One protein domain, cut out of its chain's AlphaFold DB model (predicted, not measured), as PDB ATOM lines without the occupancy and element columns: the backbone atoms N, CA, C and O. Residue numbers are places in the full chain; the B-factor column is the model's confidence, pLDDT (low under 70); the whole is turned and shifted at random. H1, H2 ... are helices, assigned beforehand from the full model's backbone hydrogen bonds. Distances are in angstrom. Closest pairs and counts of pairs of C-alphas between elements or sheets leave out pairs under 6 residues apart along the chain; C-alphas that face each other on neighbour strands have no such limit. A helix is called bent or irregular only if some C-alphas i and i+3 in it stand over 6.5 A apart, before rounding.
ATOM      1  N   THR A   4     281.302 354.198 386.079       65.75
ATOM      2  CA  THR A   4     282.736 354.405 386.320       65.75
ATOM      3  C   THR A   4     283.521 354.803 385.062       65.75
ATOM      4  O   THR A   4     284.433 355.618 385.147       65.75
ATOM      5  N   GLN A   5     283.174 354.264 383.886       65.12
ATOM      6  CA  GLN A   5     283.797 354.647 382.610       65.12
ATOM      7  C   GLN A   5     283.384 356.065 382.192       65.12
ATOM      8  O   GLN A   5     284.223 356.820 381.716       65.12
ATOM      9  N   PHE A   6     282.126 356.448 382.433       67.31
ATOM     10  CA  PHE A   6     281.612 357.787 382.121       67.31
ATOM     11  C   PHE A   6     282.273 358.881 382.980       67.31
ATOM     12  O   PHE A   6     282.733 359.892 382.458       67.31
ATOM     13  N   ILE A   7     282.418 358.641 384.289       69.19
ATOM     14  CA  ILE A   7     283.100 359.573 385.207       69.19
ATOM     15  C   ILE A   7     284.589 359.730 384.853       69.19
ATOM     16  O   ILE A   7     285.140 360.824 384.971       69.19
ATOM     17  N   ARG A   8     285.253 358.656 384.403       71.06
ATOM     18  CA  ARG A   8     286.673 358.700 384.027       71.06
ATOM     19  C   ARG A   8     286.922 359.558 382.784       71.06
ATOM     20  O   ARG A   8     287.853 360.355 382.804       71.06
ATOM     21  N   ILE A   9     286.072 359.444 381.763       67.25
ATOM     22  CA  ILE A   9     286.186 360.229 380.522       67.25
ATOM     23  C   ILE A   9     286.076 361.731 380.822       67.25
ATOM     24  O   ILE A   9     286.976 362.490 380.474       67.25
ATOM     25  N   HIS A  10     285.060 362.152 381.580       64.31
ATOM     26  CA  HIS A  10     284.895 363.569 381.930       64.31
ATOM     27  C   HIS A  10     286.004 364.124 382.841       64.31
ATOM     28  O   HIS A  10     286.322 365.311 382.783       64.31
ATOM     29  N   ARG A  11     286.635 363.280 383.673       69.50
ATOM     30  CA  ARG A  11     287.793 363.675 384.493       69.50
ATOM     31  C   ARG A  11     289.067 363.860 383.658       69.50
ATOM     32  O   ARG A  11     289.874 364.733 383.976       69.50
ATOM     33  N   GLU A  12     289.260 363.048 382.622       61.66
ATOM     34  CA  GLU A  12     290.400 363.152 381.703       61.66
ATOM     35  C   GLU A  12     290.257 364.375 380.773       61.66
ATOM     36  O   GLU A  12     291.223 365.118 380.608       61.66
ATOM     37  N   GLU A  13     289.052 364.670 380.269       65.50
ATOM     38  CA  GLU A  13     288.765 365.866 379.452       65.50
ATOM     39  C   GLU A  13     289.086 367.179 380.188       65.50
ATOM     40  O   GLU A  13     289.836 368.009 379.672       65.50
ATOM     41  N   GLY A  14     288.636 367.334 381.442       67.00
ATOM     42  CA  GLY A  14     288.938 368.531 382.241       67.00
ATOM     43  C   GLY A  14     290.436 368.731 382.528       67.00
ATOM     44  O   GLY A  14     290.914 369.864 382.622       67.00
ATOM     45  N   SER A  15     291.206 367.641 382.618       67.31
ATOM     46  CA  SER A  15     292.667 367.689 382.764       67.31
ATOM     47  C   SER A  15     293.351 368.153 381.470       67.31
ATOM     48  O   SER A  15     294.243 369.003 381.509       67.31
ATOM     49  N   LEU A  16     292.900 367.654 380.314       68.06
ATOM     50  CA  LEU A  16     293.438 368.026 379.001       68.06
ATOM     51  C   LEU A  16     293.163 369.494 378.659       68.06
ATOM     52  O   LEU A  16     294.049 370.172 378.140       68.06
ATOM     53  N   ASP A  17     291.979 370.013 378.974       72.12
ATOM     54  CA  ASP A  17     291.649 371.420 378.714       72.12
ATOM     55  C   ASP A  17     292.427 372.378 379.630       72.12
ATOM     56  O   ASP A  17     292.882 373.444 379.198       72.12
ATOM     57  N   THR A  18     292.701 371.956 380.866       68.44
ATOM     58  CA  THR A  18     293.603 372.684 381.772       68.44
ATOM     59  C   THR A  18     295.032 372.714 381.222       68.44
ATOM     60  O   THR A  18     295.659 373.771 381.193       68.44
ATOM     61  N   GLN A  19     295.542 371.591 380.704       67.69
ATOM     62  CA  GLN A  19     296.868 371.557 380.077       67.69
ATOM     63  C   GLN A  19     296.935 372.435 378.820       67.69
ATOM     64  O   GLN A  19     297.859 373.234 378.679       67.69
ATOM     65  N   LYS A  20     295.942 372.356 377.924       68.94
ATOM     66  CA  LYS A  20     295.888 373.184 376.706       68.94
ATOM     67  C   LYS A  20     295.872 374.680 377.023       68.94
ATOM     68  O   LYS A  20     296.587 375.450 376.379       68.94
ATOM     69  N   SER A  21     295.074 375.102 378.005       72.25
ATOM     70  CA  SER A  21     294.984 376.516 378.394       72.25
ATOM     71  C   SER A  21     296.291 377.045 378.995       72.25
ATOM     72  O   SER A  21     296.678 378.175 378.699       72.25
ATOM     73  N   PHE A  22     297.022 376.214 379.744       67.62
ATOM     74  CA  PHE A  22     298.357 376.536 380.249       67.62
ATOM     75  C   PHE A  22     299.363 376.762 379.107       67.62
ATOM     76  O   PHE A  22     299.961 377.834 379.020       67.62
ATOM     77  N   PHE A  23     299.469 375.818 378.162       66.31
ATOM     78  CA  PHE A  23     300.361 375.952 376.999       66.31
ATOM     79  C   PHE A  23     300.022 377.159 376.117       66.31
ATOM     80  O   PHE A  23     300.919 377.814 375.585       66.31
ATOM     81  N   THR A  24     298.735 377.471 375.961       68.88
ATOM     82  CA  THR A  24     298.298 378.630 375.169       68.88
ATOM     83  C   THR A  24     298.736 379.936 375.833       68.88
ATOM     84  O   THR A  24     299.305 380.802 375.171       68.88
ATOM     85  N   LYS A  25     298.561 380.046 377.155       66.81
ATOM     86  CA  LYS A  25     298.953 381.226 377.933       66.81
ATOM     87  C   LYS A  25     300.469 381.440 377.962       66.81
ATOM     88  O   LYS A  25     300.935 382.566 377.802       66.81
ATOM     89  N   ASP A  26     301.247 380.372 378.111       67.56
ATOM     90  CA  ASP A  26     302.712 380.450 378.067       67.56
ATOM     91  C   ASP A  26     303.227 380.881 376.689       67.56
ATOM     92  O   ASP A  26     304.167 381.673 376.590       67.56
ATOM     93  N   ASN A  27     302.572 380.428 375.617       73.62
ATOM     94  CA  ASN A  27     302.880 380.845 374.252       73.62
ATOM     95  C   ASN A  27     302.567 382.333 374.001       73.62
ATOM     96  O   ASN A  27     303.294 383.018 373.288       73.62
ATOM     97  N   GLU A  28     301.495 382.873 374.579       76.00
ATOM     98  CA  GLU A  28     301.180 384.306 374.479       76.00
ATOM     99  C   GLU A  28     302.184 385.175 375.250       76.00
ATOM    100  O   GLU A  28     302.631 386.217 374.754       76.00
ATOM    101  N   ASN A  29     302.595 384.720 376.436       75.81
ATOM    102  CA  ASN A  29     303.629 385.383 377.225       75.81
ATOM    103  C   ASN A  29     304.973 385.392 376.486       75.81
ATOM    104  O   ASN A  29     305.605 386.445 376.380       75.81
ATOM    105  N   SER A  30     305.392 384.257 375.918       80.50
ATOM    106  CA  SER A  30     306.651 384.160 375.170       80.50
ATOM    107  C   SER A  30     306.649 385.052 373.923       80.50
ATOM    108  O   SER A  30     307.625 385.766 373.680       80.50
ATOM    109  N   LYS A  31     305.529 385.116 373.189       87.50
ATOM    110  CA  LYS A  31     305.346 386.053 372.068       87.50
ATOM    111  C   LYS A  31     305.496 387.505 372.506       87.50
ATOM    112  O   LYS A  31     306.180 388.271 371.833       87.50
ATOM    113  N   SER A  32     304.894 387.878 373.633       91.19
ATOM    114  CA  SER A  32     304.958 389.248 374.155       91.19
ATOM    115  C   SER A  32     306.385 389.646 374.546       91.19
ATOM    116  O   SER A  32     306.830 390.744 374.214       91.19
ATOM    117  N   ILE A  33     307.130 388.735 375.180       93.69
ATOM    118  CA  ILE A  33     308.544 388.921 375.550       93.69
ATOM    119  C   ILE A  33     309.406 389.153 374.301       93.69
ATOM    120  O   ILE A  33     310.179 390.112 374.229       93.69
ATOM    121  N   VAL A  34     309.245 388.300 373.287       93.44
ATOM    122  CA  VAL A  34     309.975 388.422 372.020       93.44
ATOM    123  C   VAL A  34     309.583 389.711 371.291       93.44
ATOM    124  O   VAL A  34     310.447 390.450 370.823       93.44
ATOM    125  N   PHE A  35     308.301 390.060 371.249       93.94
ATOM    126  CA  PHE A  35     307.844 391.286 370.601       93.94
ATOM    127  C   PHE A  35     308.399 392.554 371.266       93.94
ATOM    128  O   PHE A  35     308.863 393.460 370.571       93.94
ATOM    129  N   ALA A  36     308.432 392.602 372.602       95.81
ATOM    130  CA  ALA A  36     309.007 393.723 373.349       95.81
ATOM    131  C   ALA A  36     310.458 393.991 372.931       95.81
ATOM    132  O   ALA A  36     310.869 395.128 372.708       95.81
ATOM    133  N   SER A  37     311.225 392.927 372.743       96.38
ATOM    134  CA  SER A  37     312.624 393.038 372.359       96.38
ATOM    135  C   SER A  37     312.859 393.464 370.899       96.38
ATOM    136  O   SER A  37     313.834 394.164 370.639       96.38
ATOM    137  N   TYR A  38     311.946 393.163 369.961       95.75
ATOM    138  CA  TYR A  38     311.950 393.804 368.632       95.75
ATOM    139  C   TYR A  38     311.636 395.294 368.723       95.75
ATOM    140  O   TYR A  38     312.283 396.104 368.066       95.75
ATOM    141  N   LYS A  39     310.664 395.678 369.558       96.00
ATOM    142  CA  LYS A  39     310.309 397.091 369.752       96.00
ATOM    143  C   LYS A  39     311.467 397.899 370.330       96.00
ATOM    144  O   LYS A  39     311.683 399.020 369.881       96.00
ATOM    145  N   ILE A  40     312.223 397.333 371.270       96.19
ATOM    146  CA  ILE A  40     313.423 397.972 371.827       96.19
ATOM    147  C   ILE A  40     314.512 398.113 370.755       96.19
ATOM    148  O   ILE A  40     315.041 399.210 370.585       96.19
ATOM    149  N   ALA A  41     314.791 397.058 369.982       95.06
ATOM    150  CA  ALA A  41     315.764 397.114 368.886       95.06
ATOM    151  C   ALA A  41     315.404 398.195 367.848       95.06
ATOM    152  O   ALA A  41     316.230 399.042 367.511       95.06
ATOM    153  N   LEU A  42     314.139 398.227 367.412       94.19
ATOM    154  CA  LEU A  42     313.625 399.238 366.487       94.19
ATOM    155  C   LEU A  42     313.723 400.654 367.070       94.19
ATOM    156  O   LEU A  42     314.090 401.595 366.370       94.19
ATOM    157  N   PHE A  43     313.407 400.821 368.356       95.06
ATOM    158  CA  PHE A  43     313.509 402.110 369.033       95.06
ATOM    159  C   PHE A  43     314.953 402.629 369.057       95.06
ATOM    160  O   PHE A  43     315.177 403.797 368.737       95.06
ATOM    161  N   LEU A  44     315.929 401.776 369.383       94.38
ATOM    162  CA  LEU A  44     317.348 402.142 369.355       94.38
ATOM    163  C   LEU A  44     317.805 402.510 367.941       94.38
ATOM    164  O   LEU A  44     318.448 403.548 367.769       94.38
ATOM    165  N   ALA A  45     317.395 401.734 366.931       91.38
ATOM    166  CA  ALA A  45     317.690 402.017 365.527       91.38
ATOM    167  C   ALA A  45     317.147 403.392 365.103       91.38
ATOM    168  O   ALA A  45     317.894 404.230 364.605       91.38
ATOM    169  N   HIS A  46     315.876 403.688 365.399       92.12
ATOM    170  CA  HIS A  46     315.262 404.990 365.107       92.12
ATOM    171  C   HIS A  46     315.937 406.163 365.827       92.12
ATOM    172  O   HIS A  46     315.901 407.296 365.347       92.12
ATOM    173  N   LYS A  47     316.522 405.924 367.002       95.69
ATOM    174  CA  LYS A  47     317.247 406.940 367.772       95.69
ATOM    175  C   LYS A  47     318.732 407.023 367.415       95.69
ATOM    176  O   LYS A  47     319.426 407.830 368.032       95.69
ATOM    177  N   ASN A  48     319.200 406.245 366.434       92.56
ATOM    178  CA  ASN A  48     320.614 406.110 366.072       92.56
ATOM    179  C   ASN A  48     321.492 405.825 367.302       92.56
ATOM    180  O   ASN A  48     322.542 406.441 367.494       92.56
ATOM    181  N   LYS A  49     321.015 404.946 368.186       95.12
ATOM    182  CA  LYS A  49     321.739 404.525 369.387       95.12
ATOM    183  C   LYS A  49     322.420 403.175 369.167       95.12
ATOM    184  O   LYS A  49     321.876 402.354 368.425       95.12
ATOM    185  N   PRO A  50     323.583 402.932 369.799       93.62
ATOM    186  CA  PRO A  50     324.214 401.621 369.783       93.62
ATOM    187  C   PRO A  50     323.258 400.539 370.284       93.62
ATOM    188  O   PRO A  50     322.576 400.710 371.291       93.62
ATOM    189  N   PHE A  51     323.231 399.393 369.608       91.81
ATOM    190  CA  PHE A  51     322.440 398.248 370.068       91.81
ATOM    191  C   PHE A  51     323.003 397.623 371.347       91.81
ATOM    192  O   PHE A  51     322.262 396.972 372.080       91.81
ATOM    193  N   THR A  52     324.280 397.888 371.639       94.56
ATOM    194  CA  THR A  52     324.934 397.528 372.900       94.56
ATOM    195  C   THR A  52     324.272 398.181 374.112       94.56
ATOM    196  O   THR A  52     324.231 397.588 375.189       94.56
ATOM    197  N   ASP A  53     323.642 399.348 373.925       96.06
ATOM    198  CA  ASP A  53     322.909 400.043 374.985       96.06
ATOM    199  C   ASP A  53     321.732 399.203 375.511       96.06
ATOM    200  O   ASP A  53     321.285 399.409 376.639       96.06
ATOM    201  N   ALA A  54     321.205 398.246 374.739       96.81
ATOM    202  CA  ALA A  54     320.115 397.393 375.205       96.81
ATOM    203  C   ALA A  54     320.536 396.513 376.396       96.81
ATOM    204  O   ALA A  54     319.804 396.415 377.385       96.81
ATOM    205  N   GLU A  55     321.711 395.890 376.303       96.81
ATOM    206  CA  GLU A  55     322.263 395.022 377.344       96.81
ATOM    207  C   GLU A  55     322.900 395.844 378.467       96.81
ATOM    208  O   GLU A  55     322.667 395.564 379.641       96.81
ATOM    209  N   GLU A  56     323.652 396.888 378.113       96.75
ATOM    210  CA  GLU A  56     324.456 397.662 379.064       96.75
ATOM    211  C   GLU A  56     323.654 398.729 379.822       96.75
ATOM    212  O   GLU A  56     324.011 399.081 380.946       96.75
ATOM    213  N   ILE A  57     322.565 399.248 379.237       97.50
ATOM    214  CA  ILE A  57     321.806 400.380 379.795       97.50
ATOM    215  C   ILE A  57     320.333 400.027 379.999       97.50
ATOM    216  O   ILE A  57     319.815 400.159 381.111       97.50
ATOM    217  N   VAL A  58     319.633 399.577 378.954       97.25
ATOM    218  CA  VAL A  58     318.175 399.374 379.007       97.25
ATOM    219  C   VAL A  58     317.816 398.267 379.994       97.25
ATOM    220  O   VAL A  58     316.953 398.479 380.846       97.25
ATOM    221  N   LYS A  59     318.487 397.112 379.930       96.25
ATOM    222  CA  LYS A  59     318.201 395.985 380.827       96.25
ATOM    223  C   LYS A  59     318.445 396.329 382.309       96.25
ATOM    224  O   LYS A  59     317.518 396.146 383.101       96.25
ATOM    225  N   PRO A  60     319.592 396.919 382.708       97.06
ATOM    226  CA  PRO A  60     319.777 397.408 384.073       97.06
ATOM    227  C   PRO A  60     318.744 398.457 384.495       97.06
ATOM    228  O   PRO A  60     318.248 398.395 385.617       97.06
ATOM    229  N   CYS A  61     318.377 399.390 383.610       97.75
ATOM    230  CA  CYS A  61     317.389 400.432 383.904       97.75
ATOM    231  C   CYS A  61     316.012 399.843 384.257       97.75
ATOM    232  O   CYS A  61     315.414 400.225 385.266       97.75
ATOM    233  N   LEU A  62     315.543 398.863 383.477       96.75
ATOM    234  CA  LEU A  62     314.289 398.152 383.741       96.75
ATOM    235  C   LEU A  62     314.312 397.441 385.104       96.75
ATOM    236  O   LEU A  62     313.371 397.571 385.889       96.75
ATOM    237  N   ASN A  63     315.411 396.753 385.422       96.19
ATOM    238  CA  ASN A  63     315.555 396.040 386.692       96.19
ATOM    239  C   ASN A  63     315.669 396.986 387.893       96.19
ATOM    240  O   ASN A  63     315.082 396.717 388.938       96.19
ATOM    241  N   ILE A  64     316.369 398.119 387.761       97.62
ATOM    242  CA  ILE A  64     316.423 399.149 388.810       97.62
ATOM    243  C   ILE A  64     315.013 399.660 389.119       97.62
ATOM    244  O   ILE A  64     314.638 399.734 390.288       97.62
ATOM    245  N   ALA A  65     314.214 399.963 388.090       97.44
ATOM    246  CA  ALA A  65     312.837 400.412 388.276       97.44
ATOM    247  C   ALA A  65     311.979 399.352 388.987       97.44
ATOM    248  O   ALA A  65     311.296 399.677 389.957       97.44
ATOM    249  N   ALA A  66     312.054 398.086 388.561       96.81
ATOM    250  CA  ALA A  66     311.318 396.993 389.200       96.81
ATOM    251  C   ALA A  66     311.708 396.802 390.676       96.81
ATOM    252  O   ALA A  66     310.833 396.645 391.525       96.81
ATOM    253  N   ARG A  67     313.007 396.889 390.993       95.94
ATOM    254  CA  ARG A  67     313.527 396.777 392.365       95.94
ATOM    255  C   ARG A  67     313.072 397.914 393.268       95.94
ATOM    256  O   ARG A  67     312.717 397.662 394.411       95.94
ATOM    257  N   ILE A  68     313.069 399.151 392.772       97.94
ATOM    258  CA  ILE A  68     312.586 400.313 393.539       97.94
ATOM    259  C   ILE A  68     311.096 400.166 393.867       97.94
ATOM    260  O   ILE A  68     310.659 400.576 394.939       97.94
ATOM    261  N   LEU A  69     310.326 399.574 392.954       97.12
ATOM    262  CA  LEU A  69     308.897 399.315 393.134       97.12
ATOM    263  C   LEU A  69     308.602 398.025 393.923       97.12
ATOM    264  O   LEU A  69     307.434 397.734 394.159       97.12
ATOM    265  N   ASP A  70     309.635 397.268 394.316       95.69
ATOM    266  CA  ASP A  70     309.549 395.954 394.974       95.69
ATOM    267  C   ASP A  70     308.674 394.926 394.216       95.69
ATOM    268  O   ASP A  70     308.055 394.035 394.802       95.69
ATOM    269  N   ASP A  71     308.620 395.018 392.881       96.00
ATOM    270  CA  ASP A  71     307.855 394.090 392.037       96.00
ATOM    271  C   ASP A  71     308.765 393.025 391.406       96.00
ATOM    272  O   ASP A  71     309.261 393.155 390.282       96.00
ATOM    273  N   LYS A  72     308.932 391.912 392.130       94.06
ATOM    274  CA  LYS A  72     309.723 390.751 391.681       94.06
ATOM    275  C   LYS A  72     309.180 390.090 390.415       94.06
ATOM    276  O   LYS A  72     309.940 389.498 389.653       94.06
ATOM    277  N   ASN A  73     307.868 390.142 390.185       93.62
ATOM    278  CA  ASN A  73     307.283 389.568 388.973       93.62
ATOM    279  C   ASN A  73     307.659 390.415 387.754       93.62
ATOM    280  O   ASN A  73     307.962 389.878 386.690       93.62
ATOM    281  N   CYS A  74     307.664 391.735 387.920       93.31
ATOM    282  CA  CYS A  74     308.114 392.672 386.903       93.31
ATOM    283  C   CYS A  74     309.610 392.500 386.599       93.31
ATOM    284  O   CYS A  74     309.970 392.365 385.431       93.31
ATOM    285  N   GLU A  75     310.455 392.380 387.629       94.81
ATOM    286  CA  GLU A  75     311.894 392.108 387.472       94.81
ATOM    287  C   GLU A  75     312.141 390.822 386.662       94.81
ATOM    288  O   GLU A  75     312.803 390.858 385.626       94.81
ATOM    289  N   ASN A  76     311.502 389.708 387.040       94.62
ATOM    290  CA  ASN A  76     311.627 388.437 386.314       94.62
ATOM    291  C   ASN A  76     311.185 388.546 384.845       94.62
ATOM    292  O   ASN A  76     311.791 387.948 383.952       94.62
ATOM    293  N   LYS A  77     310.120 389.311 384.574       94.19
ATOM    294  CA  LYS A  77     309.656 389.552 383.203       94.19
ATOM    295  C   LYS A  77     310.678 390.352 382.409       94.19
ATOM    296  O   LYS A  77     310.948 389.973 381.275       94.19
ATOM    297  N   PHE A  78     311.271 391.402 382.971       95.38
ATOM    298  CA  PHE A  78     312.316 392.172 382.296       95.38
ATOM    299  C   PHE A  78     313.571 391.342 382.027       95.38
ATOM    300  O   PHE A  78     314.117 391.406 380.924       95.38
ATOM    301  N   ASP A  79     313.968 390.482 382.963       95.12
ATOM    302  CA  ASP A  79     315.102 389.578 382.773       95.12
ATOM    303  C   ASP A  79     314.879 388.559 381.655       95.12
ATOM    304  O   ASP A  79     315.825 388.231 380.929       95.12
ATOM    305  N   SER A  80     313.633 388.121 381.460       95.00
ATOM    306  CA  SER A  80     313.254 387.217 380.369       95.00
ATOM    307  C   SER A  80     313.303 387.869 378.981       95.00
ATOM    308  O   SER A  80     313.373 387.161 377.975       95.00
ATOM    309  N   ILE A  81     313.314 389.208 378.899       96.50
ATOM    310  CA  ILE A  81     313.449 389.922 377.627       96.50
ATOM    311  C   ILE A  81     314.876 389.705 377.094       96.50
ATOM    312  O   ILE A  81     315.855 390.072 377.763       96.50
ATOM    313  N   PRO A  82     315.045 389.132 375.884       95.50
ATOM    314  CA  PRO A  82     316.374 388.828 375.381       95.50
ATOM    315  C   PRO A  82     316.967 390.101 374.779       95.50
ATOM    316  O   PRO A  82     316.710 390.415 373.622       95.50
ATOM    317  N   LEU A  83     317.719 390.861 375.568       97.19
ATOM    318  CA  LEU A  83     318.329 392.135 375.158       97.19
ATOM    319  C   LEU A  83     319.840 392.048 374.945       97.19
ATOM    320  O   LEU A  83     320.472 393.084 374.799       97.19
ATOM    321  N   SER A  84     320.413 390.840 374.917       96.12
ATOM    322  CA  SER A  84     321.850 390.699 374.679       96.12
ATOM    323  C   SER A  84     322.252 391.270 373.324       96.12
ATOM    324  O   SER A  84     321.470 391.216 372.368       96.12
ATOM    325  N   ASN A  85     323.492 391.737 373.229       94.44
ATOM    326  CA  ASN A  85     324.040 392.375 372.034       94.44
ATOM    327  C   ASN A  85     323.831 391.507 370.786       94.44
ATOM    328  O   ASN A  85     323.288 391.979 369.790       94.44
ATOM    329  N   ASN A  86     324.134 390.208 370.877       94.56
ATOM    330  CA  ASN A  86     323.916 389.254 369.783       94.56
ATOM    331  C   ASN A  86     322.447 389.177 369.353       94.56
ATOM    332  O   ASN A  86     322.145 389.101 368.162       94.56
ATOM    333  N   THR A  87     321.519 389.198 370.314       96.06
ATOM    334  CA  THR A  87     320.094 389.147 369.985       96.06
ATOM    335  C   THR A  87     319.631 390.453 369.348       96.06
ATOM    336  O   THR A  87     318.846 390.423 368.405       96.06
ATOM    337  N   MET A  88     320.099 391.602 369.839       95.25
ATOM    338  CA  MET A  88     319.753 392.898 369.254       95.25
ATOM    339  C   MET A  88     320.241 393.025 367.819       95.25
ATOM    340  O   MET A  88     319.445 393.416 366.969       95.25
ATOM    341  N   THR A  89     321.478 392.615 367.533       91.81
ATOM    342  CA  THR A  89     322.004 392.560 366.163       91.81
ATOM    343  C   THR A  89     321.088 391.738 365.265       91.81
ATOM    344  O   THR A  89     320.594 392.257 364.266       91.81
ATOM    345  N   ARG A  90     320.749 390.508 365.678       93.88
ATOM    346  CA  ARG A  90     319.877 389.635 364.883       93.88
ATOM    347  C   ARG A  90     318.500 390.252 364.636       93.88
ATOM    348  O   ARG A  90     317.986 390.180 363.529       93.88
ATOM    349  N   ARG A  91     317.899 390.897 365.641       93.75
ATOM    350  CA  ARG A  91     316.586 391.543 365.473       93.75
ATOM    351  C   ARG A  91     316.616 392.711 364.508       93.75
ATOM    352  O   ARG A  91     315.637 392.927 363.808       93.75
ATOM    353  N   VAL A  92     317.696 393.483 364.497       90.12
ATOM    354  CA  VAL A  92     317.854 394.595 363.553       90.12
ATOM    355  C   VAL A  92     318.043 394.063 362.138       90.12
ATOM    356  O   VAL A  92     317.427 394.592 361.219       90.12
ATOM    357  N   GLU A  93     318.832 393.004 361.963       90.75
ATOM    358  CA  GLU A  93     318.985 392.316 360.676       90.75
ATOM    359  C   GLU A  93     317.639 391.785 360.169       90.75
ATOM    360  O   GLU A  93     317.258 392.066 359.035       90.75
ATOM    361  N   GLU A  94     316.880 391.097 361.027       90.75
ATOM    362  CA  GLU A  94     315.539 390.589 360.719       90.75
ATOM    363  C   GLU A  94     314.584 391.737 360.339       90.75
ATOM    364  O   GLU A  94     313.988 391.707 359.263       90.75
ATOM    365  N   LEU A  95     314.517 392.806 361.146       88.62
ATOM    366  CA  LEU A  95     313.701 393.996 360.857       88.62
ATOM    367  C   LEU A  95     314.112 394.689 359.552       88.62
ATOM    368  O   LEU A  95     313.255 395.198 358.836       88.62
ATOM    369  N   SER A  96     315.408 394.725 359.240       84.81
ATOM    370  CA  SER A  96     315.913 395.285 357.985       84.81
ATOM    371  C   SER A  96     315.571 394.399 356.789       84.81
ATOM    372  O   SER A  96     315.352 394.921 355.700       84.81
ATOM    373  N   SER A  97     315.543 393.078 356.969       81.25
ATOM    374  CA  SER A  97     315.194 392.128 355.911       81.25
ATOM    375  C   SER A  97     313.691 392.094 355.619       81.25
ATOM    376  O   SER A  97     313.305 391.952 354.460       81.25
ATOM    377  N   ASP A  98     312.848 392.331 356.627       70.50
ATOM    378  CA  ASP A  98     311.389 392.400 356.472       70.50
ATOM    379  C   ASP A  98     310.934 393.632 355.665       70.50
ATOM    380  O   ASP A  98     309.890 393.600 355.013       70.50
ATOM    381  N   VAL A  99     311.739 394.703 355.626       56.59
ATOM    382  CA  VAL A  99     311.484 395.897 354.791       56.59
ATOM    383  C   VAL A  99     311.584 395.591 353.286       56.59
ATOM    384  O   VAL A  99     311.074 396.356 352.473       56.59
ATOM    385  N   HIS A 100     312.171 394.458 352.877       46.88
ATOM    386  CA  HIS A 100     312.251 394.060 351.464       46.88
ATOM    387  C   HIS A 100     311.017 393.318 350.919       46.88
ATOM    388  O   HIS A 100     311.028 392.921 349.754       46.88
TER     389      HIS A 100
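Overview. This is residues 4 to 100 of the 102 residues of the protein "Zinc finger MYM-type protein 6" of Thelohanellus kitauei (UniProt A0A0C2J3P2). One long helix, H1, makes the length of the domain like a shaft; near its last residues a helical hairpin of H2 and H3 reaches out to one side, and H4 crosses it and reaches out to the other. Residues 4 to 28 of H1 stick out free of everything else. The printed part has 97 residues with four named helices, in the order H1, H2, H3, H4, and no named strand; the class is all helix. The whole is extended, with a radius of gyration of the C-alphas of 19.5 A, and flat, spanning 67 by 42 by 17 A.

Arrangement. H1, residues 4 to 46, touches H4, residues 85 to 100, with residues 37 to 45 alone; the closest C-alphas, those of Ala 41 and Met 88, are 5.8 A apart, and the lines are about perpendicular at 86 degrees. H2, residues 53 to 68, is close to H1 but not clearly touching, its closest C-alphas being those of Ile 40 and Ala 54 at 7.5 A. H2 and H3, residues 72 to 80, form a hairpin and touch at Ala 66 and Glu 75, the closest C-alphas at 5.2 A, with a shallow tilt of 10 degrees, opposite ways. H2 and H4 only just touch, only at their ends, with 3 pairs of C-alphas within 8 A, the closest being Glu 55 and Asn 85 at 6.2 A. H3 and H4 are apart. Every O i to N i+4 pair is within hydrogen-bond range in H1 and H3, against 9 of 12 in H2 and 10 of 12 in H4.

Along the chain. H1 begins at C-alpha 4, (282.736, 354.405, 386.320), and runs 63.8 A to C-alpha 46, (315.262, 404.990, 365.107). H2 is 21.2 A long and irregular, but only just: C-alphas 56 and 59 are 6.7 A apart. H3 is 12.4 A long, and H4, 23.8 A, ends at C-alpha 100, (312.251, 394.060, 351.464).

Size, cuts and confidence. The C-alphas farthest apart, those of Thr 4 and Asn 48, are 67.2 A apart. The printed part has no cut; the links H2 to H3 and H3 to H4 are tight, and H1 to H2 is short. Mean pLDDT of the printed part is 86.2; 22 residues are under 70, among them 9 to 16 and 99 to 100.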